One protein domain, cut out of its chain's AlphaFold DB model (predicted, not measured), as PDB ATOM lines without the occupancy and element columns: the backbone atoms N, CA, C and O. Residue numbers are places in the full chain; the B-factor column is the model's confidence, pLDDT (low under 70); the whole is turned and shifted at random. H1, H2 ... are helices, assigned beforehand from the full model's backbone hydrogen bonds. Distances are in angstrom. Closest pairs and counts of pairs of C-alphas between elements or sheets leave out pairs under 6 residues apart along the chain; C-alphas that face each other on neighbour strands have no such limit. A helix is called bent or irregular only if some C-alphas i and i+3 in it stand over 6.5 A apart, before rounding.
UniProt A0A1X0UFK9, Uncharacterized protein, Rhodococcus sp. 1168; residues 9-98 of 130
ATOM      1  N   TRP A   9     138.519 153.823 136.614       96.12
ATOM      2  CA  TRP A   9     137.180 153.842 137.209       96.12
ATOM      3  C   TRP A   9     137.177 153.293 138.642       96.12
ATOM      4  O   TRP A   9     136.331 153.688 139.440       96.12
ATOM      5  N   VAL A  10     138.122 152.407 138.985       96.50
ATOM      6  CA  VAL A  10     138.189 151.792 140.318       96.50
ATOM      7  C   VAL A  10     138.422 152.860 141.379       96.50
ATOM      8  O   VAL A  10     137.758 152.854 142.405       96.50
ATOM      9  N   GLU A  11     139.308 153.818 141.123       95.94
ATOM     10  CA  GLU A  11     139.565 154.942 142.019       95.94
ATOM     11  C   GLU A  11     138.384 155.911 142.101       95.94
ATOM     12  O   GLU A  11     138.165 156.507 143.149       95.94
ATOM     13  N   GLN A  12     137.607 156.058 141.024       96.38
ATOM     14  CA  GLN A  12     136.399 156.890 141.033       96.38
ATOM     15  C   GLN A  12     135.296 156.261 141.892       96.38
ATOM     16  O   GLN A  12     134.588 156.968 142.601       96.38
ATOM     17  N   TRP A  13     135.169 154.933 141.846       96.38
ATOM     18  CA  TRP A  13     134.167 154.195 142.609       96.38
ATOM     19  C   TRP A  13     134.581 153.953 144.067       96.38
ATOM     20  O   TRP A  13     133.798 154.198 144.983       96.38
ATOM     21  N   LEU A  14     135.810 153.488 144.300       94.88
ATOM     22  CA  LEU A  14     136.300 153.075 145.618       94.88
ATOM     23  C   LEU A  14     137.012 154.201 146.382       94.88
ATOM     24  O   LEU A  14     137.247 154.053 147.572       94.88
ATOM     25  N   SER A  15     137.314 155.329 145.742       96.75
ATOM     26  CA  SER A  15     138.263 156.353 146.200       96.75
ATOM     27  C   SER A  15     139.743 155.934 146.079       96.75
ATOM     28  O   SER A  15     140.096 154.769 146.325       96.75
ATOM     29  N   PRO A  16     140.650 156.874 145.737       94.88
ATOM     30  CA  PRO A  16     142.087 156.607 145.667       94.88
ATOM     31  C   PRO A  16     142.675 156.127 146.996       94.88
ATOM     32  O   PRO A  16     143.508 155.221 147.018       94.88
ATOM     33  N   GLU A  17     142.232 156.693 148.120       96.31
ATOM     34  CA  GLU A  17     142.751 156.377 149.453       96.31
ATOM     35  C   GLU A  17     142.476 154.916 149.806       96.31
ATOM     36  O   GLU A  17     143.380 154.194 150.237       96.31
ATOM     37  N   ARG A  18     141.247 154.443 149.564       95.38
ATOM     38  CA  ARG A  18     140.888 153.047 149.827       95.38
ATOM     39  C   ARG A  18     141.628 152.108 148.884       95.38
ATOM     40  O   ARG A  18     142.210 151.130 149.352       95.38
ATOM     41  N   PHE A  19     141.665 152.411 147.584       97.19
ATOM     42  CA  PHE A  19     142.333 151.541 146.614       97.19
ATOM     43  C   PHE A  19     143.856 151.473 146.826       97.19
ATOM     44  O   PHE A  19     144.446 150.403 146.674       97.19
ATOM     45  N   SER A  20     144.488 152.561 147.285       96.88
ATOM     46  CA  SER A  20     145.930 152.609 147.587       96.88
ATOM     47  C   SER A  20     146.369 151.558 148.612       96.88
ATOM     48  O   SER A  20     147.454 150.983 148.497       96.88
ATOM     49  N   THR A  21     145.507 151.245 149.586       97.25
ATOM     50  CA  THR A  21     145.780 150.211 150.589       97.25
ATOM     51  C   THR A  21     145.866 148.838 149.931       97.25
ATOM     52  O   THR A  21     146.826 148.103 150.170       97.25
ATOM     53  N   TYR A  22     144.923 148.515 149.045       97.56
ATOM     54  CA  TYR A  22     144.922 147.248 148.316       97.56
ATOM     55  C   TYR A  22     146.065 147.163 147.304       97.56
ATOM     56  O   TYR A  22     146.685 146.111 147.191       97.56
ATOM     57  N   LEU A  23     146.415 148.263 146.627       97.38
ATOM     58  CA  LEU A  23     147.581 148.319 145.740       97.38
ATOM     59  C   LEU A  23     148.882 148.032 146.488       97.38
ATOM     60  O   LEU A  23     149.685 147.228 146.017       97.38
ATOM     61  N   ARG A  24     149.080 148.637 147.664       97.94
ATOM     62  CA  ARG A  24     150.259 148.384 148.502       97.94
ATOM     63  C   ARG A  24     150.346 146.912 148.909       97.94
ATOM     64  O   ARG A  24     151.398 146.303 148.751       97.94
ATOM     65  N   LEU A  25     149.240 146.330 149.377       97.62
ATOM     66  CA  LEU A  25     149.180 144.915 149.774       97.62
ATOM     67  C   LEU A  25     149.353 143.954 148.586       97.62
ATOM     68  O   LEU A  25     149.895 142.862 148.736       97.62
ATOM     69  N   ALA A  26     148.936 144.370 147.391       97.00
ATOM     70  CA  ALA A  26     149.054 143.601 146.157       97.00
ATOM     71  C   ALA A  26     150.400 143.778 145.424       97.00
ATOM     72  O   ALA A  26     150.572 143.225 144.332       97.00
ATOM     73  N   GLY A  27     151.344 144.551 145.975       96.00
ATOM     74  CA  GLY A  27     152.630 144.840 145.333       96.00
ATOM     75  C   GLY A  27     152.496 145.661 144.044       96.00
ATOM     76  O   GLY A  27     153.211 145.417 143.079       96.00
ATOM     77  N   GLY A  28     151.528 146.578 143.989       94.94
ATOM     78  CA  GLY A  28     151.259 147.451 142.840       94.94
ATOM     79  C   GLY A  28     150.409 146.821 141.730       94.94
ATOM     80  O   GLY A  28     150.006 147.512 140.794       94.94
ATOM     81  N   SER A  29     150.079 145.529 141.818       95.75
ATOM     82  CA  SER A  29     149.232 144.867 140.822       95.75
ATOM     83  C   SER A  29     147.764 145.271 140.979       95.75
ATOM     84  O   SER A  29     147.100 144.874 141.937       95.75
ATOM     85  N   ARG A  30     147.228 146.013 140.001       95.06
ATOM     86  CA  ARG A  30     145.822 146.463 139.989       95.06
ATOM     87  C   ARG A  30     144.817 145.308 139.980       95.06
ATOM     88  O   ARG A  30     143.800 145.397 140.655       95.06
ATOM     89  N   ILE A  31     145.113 144.228 139.250       96.12
ATOM     90  CA  ILE A  31     144.255 143.030 139.196       96.12
ATOM     91  C   ILE A  31     144.168 142.409 140.589       96.12
ATOM     92  O   ILE A  31     143.080 142.264 141.135       96.12
ATOM     93  N   ARG A  32     145.322 142.118 141.203       96.50
ATOM     94  CA  ARG A  32     145.377 141.531 142.548       96.50
ATOM     95  C   ARG A  32     144.757 142.449 143.601       96.50
ATOM     96  O   ARG A  32     144.126 141.950 144.525       96.50
ATOM     97  N   ALA A  33     144.912 143.766 143.464       97.06
ATOM     98  CA  ALA A  33     144.310 144.741 144.366       97.06
ATOM     99  C   ALA A  33     142.776 144.720 144.299       97.06
ATOM    100  O   ALA A  33     142.130 144.688 145.344       97.06
ATOM    101  N   LEU A  34     142.195 144.694 143.093       96.50
ATOM    102  CA  LEU A  34     140.742 144.613 142.932       96.50
ATOM    103  C   LEU A  34     140.201 143.271 143.441       96.50
ATOM    104  O   LEU A  34     139.268 143.267 144.235       96.50
ATOM    105  N   THR A  35     140.843 142.152 143.097       96.94
ATOM    106  CA  THR A  35     140.455 140.826 143.609       96.94
ATOM    107  C   THR A  35     140.530 140.752 145.137       96.94
ATOM    108  O   THR A  35     139.656 140.173 145.776       96.94
ATOM    109  N   LEU A  36     141.549 141.361 145.752       97.50
ATOM    110  CA  LEU A  36     141.663 141.423 147.211       97.50
ATOM    111  C   LEU A  36     140.534 142.256 147.835       97.50
ATOM    112  O   LEU A  36     140.003 141.890 148.884       97.50
ATOM    113  N   HIS A  37     140.156 143.364 147.197       97.12
ATOM    114  CA  HIS A  37     139.028 144.179 147.635       97.12
ATOM    115  C   HIS A  37     137.688 143.429 147.526       97.12
ATOM    116  O   HIS A  37     136.887 143.466 148.464       97.12
ATOM    117  N   GLU A  38     137.461 142.720 146.420       96.69
ATOM    118  CA  GLU A  38     136.276 141.879 146.212       96.69
ATOM    119  C   GLU A  38     136.198 140.779 147.271       96.69
ATOM    120  O   GLU A  38     135.172 140.636 147.934       96.69
ATOM    121  N   TRP A  39     137.308 140.079 147.517       97.88
ATOM    122  CA  TRP A  39     137.386 139.067 148.566       97.88
ATOM    123  C   TRP A  39     137.051 139.640 149.950       97.88
ATOM    124  O   TRP A  39     136.223 139.074 150.664       97.88
ATOM    125  N   ASN A  40     137.616 140.797 150.313       97.06
ATOM    126  CA  ASN A  40     137.304 141.466 151.579       97.06
ATOM    127  C   ASN A  40     135.813 141.833 151.685       97.06
ATOM    128  O   ASN A  40     135.205 141.712 152.746       97.06
ATOM    129  N   THR A  41     135.200 142.245 150.575       96.00
ATOM    130  CA  THR A  41     133.766 142.549 150.522       96.00
ATOM    131  C   THR A  41     132.919 141.290 150.705       96.00
ATOM    132  O   THR A  41     131.952 141.327 151.463       96.00
ATOM    133  N   CYS A  42     133.301 140.163 150.098       97.56
ATOM    134  CA  CYS A  42     132.628 138.879 150.307       97.56
ATOM    135  C   CYS A  42     132.701 138.421 151.767       97.56
ATOM    136  O   CYS A  42     131.692 137.989 152.318       97.56
ATOM    137  N   VAL A  43     133.866 138.555 152.410       96.88
ATOM    138  CA  VAL A  43     134.029 138.236 153.837       96.88
ATOM    139  C   VAL A  43     133.129 139.127 154.697       96.88
ATOM    140  O   VAL A  43     132.383 138.616 155.527       96.88
ATOM    141  N   ASN A  44     133.129 140.443 154.463       96.06
ATOM    142  CA  ASN A  44     132.256 141.368 155.194       96.06
ATOM    143  C   ASN A  44     130.770 141.033 155.010       96.06
ATOM    144  O   ASN A  44     130.010 141.074 155.974       96.06
ATOM    145  N   ALA A  45     130.355 140.683 153.789       96.69
ATOM    146  CA  ALA A  45     128.980 140.291 153.503       96.69
ATOM    147  C   ALA A  45     128.590 138.996 154.232       96.69
ATOM    148  O   ALA A  45     127.509 138.932 154.813       96.69
ATOM    149  N   ALA A  46     129.476 137.995 154.251       96.50
ATOM    150  CA  ALA A  46     129.246 136.742 154.969       96.50
ATOM    151  C   ALA A  46     129.081 136.965 156.482       96.50
ATOM    152  O   ALA A  46     128.210 136.361 157.100       96.50
ATOM    153  N   LEU A  47     129.866 137.875 157.068       96.75
ATOM    154  CA  LEU A  47     129.805 138.187 158.499       96.75
ATOM    155  C   LEU A  47     128.592 139.037 158.897       96.75
ATOM    156  O   LEU A  47     128.204 139.038 160.066       96.75
ATOM    157  N   LEU A  48     127.979 139.765 157.959       96.69
ATOM    158  CA  LEU A  48     126.911 140.715 158.276       96.69
ATOM    159  C   LEU A  48     125.679 140.034 158.890       96.69
ATOM    160  O   LEU A  48     125.051 140.597 159.785       96.69
ATOM    161  N   HIS A  49     125.360 138.812 158.452       94.88
ATOM    162  CA  HIS A  49     124.271 138.018 159.023       94.88
ATOM    163  C   HIS A  49     124.523 137.681 160.499       94.88
ATOM    164  O   HIS A  49     123.650 137.867 161.345       94.88
ATOM    165  N   ASP A  50     125.733 137.237 160.829       96.38
ATOM    166  CA  ASP A  50     126.069 136.837 162.196       96.38
ATOM    167  C   ASP A  50     126.192 138.056 163.116       96.38
ATOM    168  O   ASP A  50     125.758 138.022 164.271       96.38
ATOM    169  N   PHE A  51     126.690 139.178 162.588       97.62
ATOM    170  CA  PHE A  51     126.676 140.452 163.299       97.62
ATOM    171  C   PHE A  51     125.267 140.972 163.570       97.62
ATOM    172  O   PHE A  51     125.069 141.577 164.621       97.62
ATOM    173  N   ALA A  52     124.285 140.697 162.709       96.31
ATOM    174  CA  ALA A  52     122.896 141.053 162.994       96.31
ATOM    175  C   ALA A  52     122.368 140.311 164.237       96.31
ATOM    176  O   ALA A  52     121.760 140.923 165.117       96.31
ATOM    177  N   HIS A  53     122.663 139.012 164.373       97.19
ATOM    178  CA  HIS A  53     122.286 138.244 165.569       97.19
ATOM    179  C   HIS A  53     123.022 138.727 166.818       97.19
ATOM    180  O   HIS A  53     122.409 138.898 167.877       97.19
ATOM    181  N   LEU A  54     124.326 138.996 166.693       97.88
ATOM    182  CA  LEU A  54     125.131 139.545 167.784       97.88
ATOM    183  C   LEU A  54     124.602 140.909 168.247       97.88
ATOM    184  O   LEU A  54     124.489 141.137 169.452       97.88
ATOM    185  N   GLU A  55     124.253 141.800 167.316       98.00
ATOM    186  CA  GLU A  55     123.705 143.125 167.616       98.00
ATOM    187  C   GLU A  55     122.417 143.015 168.438       98.00
ATOM    188  O   GLU A  55     122.296 143.659 169.482       98.00
ATOM    189  N   VAL A  56     121.473 142.168 168.014       98.12
ATOM    190  CA  VAL A  56     120.208 141.955 168.734       98.12
ATOM    191  C   VAL A  56     120.467 141.406 170.137       98.12
ATOM    192  O   VAL A  56     119.898 141.903 171.113       98.12
ATOM    193  N   GLY A  57     121.354 140.415 170.263       98.19
ATOM    194  CA  GLY A  57     121.745 139.856 171.555       98.19
ATOM    195  C   GLY A  57     122.331 140.915 172.491       98.19
ATOM    196  O   GLY A  57     121.875 141.061 173.628       98.19
ATOM    197  N   LEU A  58     123.282 141.705 171.992       98.12
ATOM    198  CA  LEU A  58     123.939 142.768 172.747       98.12
ATOM    199  C   LEU A  58     122.955 143.874 173.150       98.12
ATOM    200  O   LEU A  58     122.935 144.289 174.310       98.12
ATOM    201  N   ARG A  59     122.087 144.310 172.232       96.12
ATOM    202  CA  ARG A  59     121.035 145.297 172.512       96.12
ATOM    203  C   ARG A  59     120.104 144.806 173.618       96.12
ATOM    204  O   ARG A  59     119.802 145.558 174.543       96.12
ATOM    205  N   ASN A  60     119.693 143.540 173.568       96.44
ATOM    206  CA  ASN A  60     118.836 142.943 174.591       96.44
ATOM    207  C   ASN A  60     119.549 142.806 175.944       96.44
ATOM    208  O   ASN A  60     118.929 142.984 176.994       96.44
ATOM    209  N   MET A  61     120.849 142.505 175.945       97.31
ATOM    210  CA  MET A  61     121.663 142.503 177.164       97.31
ATOM    211  C   MET A  61     121.739 143.895 177.788       97.31
ATOM    212  O   MET A  61     121.439 144.025 178.976       97.31
ATOM    213  N   TYR A  62     122.051 144.928 176.999       94.25
ATOM    214  CA  TYR A  62     122.051 146.305 177.487       94.25
ATOM    215  C   TYR A  62     120.680 146.726 177.997       94.25
ATOM    216  O   TYR A  62     120.599 147.273 179.089       94.25
ATOM    217  N   ASN A  63     119.603 146.415 177.273       92.56
ATOM    218  CA  ASN A  63     118.253 146.744 177.715       92.56
ATOM    219  C   ASN A  63     117.954 146.166 179.108       92.56
ATOM    220  O   ASN A  63     117.494 146.888 179.988       92.56
ATOM    221  N   ARG A  64     118.284 144.890 179.350       94.06
ATOM    222  CA  ARG A  64     118.099 144.263 180.670       94.06
ATOM    223  C   ARG A  64     118.966 144.908 181.750       94.06
ATOM    224  O   ARG A  64     118.472 145.148 182.847       94.06
ATOM    225  N   ALA A  65     120.230 145.197 181.447       93.88
ATOM    226  CA  ALA A  65     121.139 145.830 182.399       93.88
ATOM    227  C   ALA A  65     120.682 147.251 182.770       93.88
ATOM    228  O   ALA A  65     120.636 147.594 183.946       93.88
ATOM    229  N   LEU A  66     120.289 148.056 181.779       92.50
ATOM    230  CA  LEU A  66     119.871 149.445 181.968       92.50
ATOM    231  C   LEU A  66     118.514 149.544 182.672       92.50
ATOM    232  O   LEU A  66     118.371 150.325 183.610       92.50
ATOM    233  N   LEU A  67     117.539 148.709 182.293       88.25
ATOM    234  CA  LEU A  67     116.265 148.626 183.012       88.25
ATOM    235  C   LEU A  67     116.437 148.089 184.438       88.25
ATOM    236  O   LEU A  67     115.672 148.470 185.311       88.25
ATOM    237  N   GLY A  68     117.434 147.249 184.715       88.19
ATOM    238  CA  GLY A  68     117.724 146.798 186.081       88.19
ATOM    239  C   GLY A  68     118.412 147.847 186.960       88.19
ATOM    240  O   GLY A  68     118.377 147.729 188.180       88.19
ATOM    241  N   ALA A  69     119.036 148.858 186.353       87.94
ATOM    242  CA  ALA A  69     119.903 149.810 187.041       87.94
ATOM    243  C   ALA A  69     119.351 151.250 187.093       87.94
ATOM    244  O   ALA A  69     120.012 152.130 187.646       87.94
ATOM    245  N   HIS A  70     118.160 151.509 186.536       88.94
ATOM    246  CA  HIS A  70     117.498 152.811 186.673       88.94
ATOM    247  C   HIS A  70     117.110 153.094 188.134       88.94
ATOM    248  O   HIS A  70     116.890 152.187 188.941       88.94
ATOM    249  N   ILE A  71     117.039 154.376 188.484       88.38
ATOM    250  CA  ILE A  71     116.715 154.825 189.837       88.38
ATOM    251  C   ILE A  71     115.211 154.666 190.075       88.38
ATOM    252  O   ILE A  71     114.403 155.108 189.263       88.38
ATOM    253  N   GLN A  72     114.824 154.103 191.225       85.44
ATOM    254  CA  GLN A  72     113.414 154.043 191.621       85.44
ATOM    255  C   GLN A  72     112.776 155.443 191.630       85.44
ATOM    256  O   GLN A  72     113.283 156.374 192.263       85.44
ATOM    257  N   GLY A  73     111.640 155.568 190.943       86.19
ATOM    258  CA  GLY A  73     110.911 156.825 190.755       86.19
ATOM    259  C   GLY A  73     111.147 157.488 189.394       86.19
ATOM    260  O   GLY A  73     110.343 158.328 189.003       86.19
ATOM    261  N   ASP A  74     112.185 157.084 188.662       89.00
ATOM    262  CA  ASP A  74     112.289 157.348 187.226       89.00
ATOM    263  C   ASP A  74     111.502 156.261 186.465       89.00
ATOM    264  O   ASP A  74     111.418 155.116 186.912       89.00
ATOM    265  N   ASN A  75     110.914 156.607 185.319       88.12
ATOM    266  CA  ASN A  75     110.133 155.665 184.505       88.12
ATOM    267  C   ASN A  75     111.007 154.919 183.491       88.12
ATOM    268  O   ASN A  75     110.624 153.857 182.996       88.12
ATOM    269  N   HIS A  76     112.160 155.486 183.134       87.94
ATOM    270  CA  HIS A  76     113.058 154.913 182.144       87.94
ATOM    271  C   HIS A  76     114.518 155.260 182.453       87.94
ATOM    272  O   HIS A  76     114.828 156.307 183.014       87.94
ATOM    273  N   TRP A  77     115.457 154.411 182.028       89.31
ATOM    274  CA  TRP A  77     116.890 154.627 182.276       89.31
ATOM    275  C   TRP A  77     117.452 155.893 181.602       89.31
ATOM    276  O   TRP A  77     118.521 156.359 181.987       89.31
ATOM    277  N   THR A  78     116.728 156.460 180.628       89.38
ATOM    278  CA  THR A  78     117.062 157.731 179.956       89.38
ATOM    279  C   THR A  78     116.604 158.970 180.723       89.38
ATOM    280  O   THR A  78     116.859 160.088 180.279       89.38
ATOM    281  N   ASP A  79     115.913 158.806 181.850       90.06
ATOM    282  CA  ASP A  79     115.544 159.935 182.695       90.06
ATOM    283  C   ASP A  79     116.798 160.552 183.324       90.06
ATOM    284  O   ASP A  79     117.836 159.901 183.480       90.06
ATOM    285  N   THR A  80     116.728 161.844 183.647       86.56
ATOM    286  CA  THR A  80     117.913 162.659 183.970       86.56
ATOM    287  C   THR A  80     118.735 162.070 185.117       86.56
ATOM    288  O   THR A  80     119.964 162.051 185.048       86.56
ATOM    289  N   ARG A  81     118.074 161.572 186.169       89.25
ATOM    290  CA  ARG A  81     118.758 161.047 187.359       89.25
ATOM    291  C   ARG A  81     119.386 159.687 187.063       89.25
ATOM    292  O   ARG A  81     120.567 159.498 187.348       89.25
ATOM    293  N   SER A  82     118.630 158.780 186.445       90.56
ATOM    294  CA  SER A  82     119.123 157.468 186.015       90.56
ATOM    295  C   SER A  82     120.282 157.579 185.023       90.56
ATOM    296  O   SER A  82     121.311 156.932 185.201       90.56
ATOM    297  N   THR A  83     120.180 158.469 184.038       88.62
ATOM    298  CA  THR A  83     121.241 158.707 183.048       88.62
ATOM    299  C   THR A  83     122.504 159.262 183.698       88.62
ATOM    300  O   THR A  83     123.600 158.803 183.384       88.62
ATOM    301  N   ALA A  84     122.372 160.227 184.617       87.56
ATOM    302  CA  ALA A  84     123.514 160.805 185.323       87.56
ATOM    303  C   ALA A  84     124.243 159.775 186.201       87.56
ATOM    304  O   ALA A  84     125.466 159.828 186.309       87.56
ATOM    305  N   LEU A  85     123.507 158.829 186.794       88.06
ATOM    306  CA  LEU A  85     124.087 157.727 187.563       88.06
ATOM    307  C   LEU A  85     124.796 156.707 186.664       88.06
ATOM    308  O   LEU A  85     125.918 156.307 186.961       88.06
ATOM    309  N   LEU A  86     124.141 156.280 185.582       89.31
ATOM    310  CA  LEU A  86     124.651 155.240 184.683       89.31
ATOM    311  C   LEU A  86     125.835 155.724 183.840       89.31
ATOM    312  O   LEU A  86     126.738 154.948 183.532       89.31
ATOM    313  N   PHE A  87     125.845 157.008 183.481       88.88
ATOM    314  CA  PHE A  87     126.840 157.594 182.589       88.88
ATOM    315  C   PHE A  87     127.389 158.929 183.127       88.88
ATOM    316  O   PHE A  87     127.218 159.977 182.495       88.88
ATOM    317  N   PRO A  88     128.124 158.910 184.255       78.19
ATOM    318  CA  PRO A  88     128.555 160.117 184.973       78.19
ATOM    319  C   PRO A  88     129.526 161.011 184.185       78.19
ATOM    320  O   PRO A  88     129.739 162.169 184.537       78.19
ATOM    321  N   HIS A  89     130.117 160.492 183.105       72.69
ATOM    322  CA  HIS A  89     131.055 161.216 182.243       72.69
ATOM    323  C   HIS A  89     130.548 161.417 180.806       72.69
ATOM    324  O   HIS A  89     131.276 161.973 179.983       72.69
ATOM    325  N   ALA A  90     129.326 160.974 180.480       60.12
ATOM    326  CA  ALA A  90     128.810 161.009 179.107       60.12
ATOM    327  C   ALA A  90     127.810 162.138 178.836       60.12
ATOM    328  O   ALA A  90     127.474 162.381 177.677       60.12
ATOM    329  N   THR A  91     127.356 162.869 179.854       55.56
ATOM    330  CA  THR A  91     126.503 164.045 179.659       55.56
ATOM    331  C   THR A  91     127.337 165.237 179.199       55.56
ATOM    332  O   THR A  91     127.439 166.253 179.873       55.56
ATOM    333  N   ARG A  92     127.911 165.144 177.994       58.09
ATOM    334  CA  ARG A  92     128.170 166.347 177.204       58.09
ATOM    335  C   ARG A  92     126.815 166.886 176.796       58.09
ATOM    336  O   ARG A  92     126.210 166.434 175.828       58.09
ATOM    337  N   THR A  93     126.317 167.820 177.585       65.88
ATOM    338  CA  THR A  93     125.079 168.513 177.264       65.88
ATOM    339  C   THR A  93     125.251 169.280 175.951       65.88
ATOM    340  O   THR A  93     126.369 169.589 175.525       65.88
ATOM    341  N   HIS A  94     124.146 169.646 175.300       61.25
ATOM    342  CA  HIS A  94     124.206 170.584 174.173       61.25
ATOM    343  C   HIS A  94     124.950 171.872 174.561       61.25
ATOM    344  O   HIS A  94     125.687 172.415 173.743       61.25
ATOM    345  N   ALA A  95     124.861 172.295 175.826       64.62
ATOM    346  CA  ALA A  95     125.630 173.413 176.359       64.62
ATOM    347  C   ALA A  95     127.143 173.133 176.412       64.62
ATOM    348  O   ALA A  95     127.926 174.026 176.097       64.62
ATOM    349  N   ASP A  96     127.574 171.910 176.734       69.06
ATOM    350  CA  ASP A  96     128.989 171.518 176.680       69.06
ATOM    351  C   ASP A  96     129.504 171.441 175.245       69.06
ATOM    352  O   ASP A  96     130.628 171.863 174.973       69.06
ATOM    353  N   MET A  97     128.678 170.961 174.311       68.56
ATOM    354  CA  MET A  97     129.001 170.978 172.884       68.56
ATOM    355  C   MET A  97     129.086 172.405 172.347       68.56
ATOM    356  O   MET A  97     130.017 172.729 171.616       68.56
ATOM    357  N   GLU A  98     128.175 173.292 172.745       71.00
ATOM    358  CA  GLU A  98     128.249 174.711 172.410       71.00
ATOM    359  C   GLU A  98     129.447 175.398 173.056       71.00
ATOM    360  O   GLU A  98     130.100 176.216 172.414       71.00
TER     361      GLU A  98
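AT A GLANCE: This is residues 9 to 98 of the 130 residues of an uncharacterized protein of Rhodococcus sp. 1168 (UniProt A0A1X0UFK9). One long bent helix, H3, makes a bow that spans most of the length, with a small cluster at each end: the short helices H1 and H2 at its start, and a loop that folds back into the short helix H4 at its end. The middle of the bow, residues 38 to 62, stands free, and at the far end of the printed part residues 92 to 98, of which 94 to 98 belong to H5, stick out as a tail. The printed part has 90 residues with five named helices, in the order H1, H2, H3, H4, H5, and no named strand; its class is all helix. It is extended, with a radius of gyration of the C-alphas of 22.4 A, and its outline is flat, spanning 64 by 36 by 19 A.

HOW THE PARTS SIT: Start at H1, residues 9 to 14, and go on to H2, residues 16 to 25. The two are close but not clearly touching, about perpendicular at 86 degrees; their closest C-alphas, those of Glu 11 and Phe 19, are 6.4 A apart. Next comes H3, residues 30 to 69, assigned as one helix by its hydrogen bonds but bent: C-alphas 46 and 49 are 6.5 A apart. Its arms, H3a, residues 30 to 46, and H3b, residues 49 to 69, stand at a steep tilt of 48 degrees. H2 touches H3a at residues 30 to 37 alone, about perpendicular at 79 degrees; the closest C-alphas, Tyr 22 and Ala 33, are 4.7 A apart. H1 and H3a are only just apart, at 8.1 A. H3b, with residues 66 to 69 alone, only just touches H4, residues 80 to 86, with 3 pairs of C-alphas within 8 A; the closest, Ala 69 and Leu 86, are 7.6 A apart. They run opposite ways at a steep tilt of 67 degrees, only just short of about perpendicular. H5, residues 94 to 98, touches no helix. Every O i to N i+4 pair is within hydrogen-bond range in H1, H3a, H3b, H4 and H5; in H2 it is 4 of 6.

IN THESE COORDINATES: Find C-alpha 9 at (137.180, 153.842, 137.209), where H1 begins and runs 8.5 A; H2 then covers 14.3 A. From C-alpha 30 at (145.822, 146.463, 139.989) H3a runs 24.4 A, and H3b runs 30.7 A to C-alpha 69 at (119.903, 149.810, 187.041). H4 is 10.0 A long, and H5, 6.0 A, ends at C-alpha 98 at (128.249, 174.711, 172.410).

THE WHOLE: The two C-alphas farthest apart, Ser 29 and Gly 73, are 64.1 A apart. The printed part has no cut and no long link. Its mean pLDDT is 90.8, and the model's confidence is low, under 70, at residues 90 to 97.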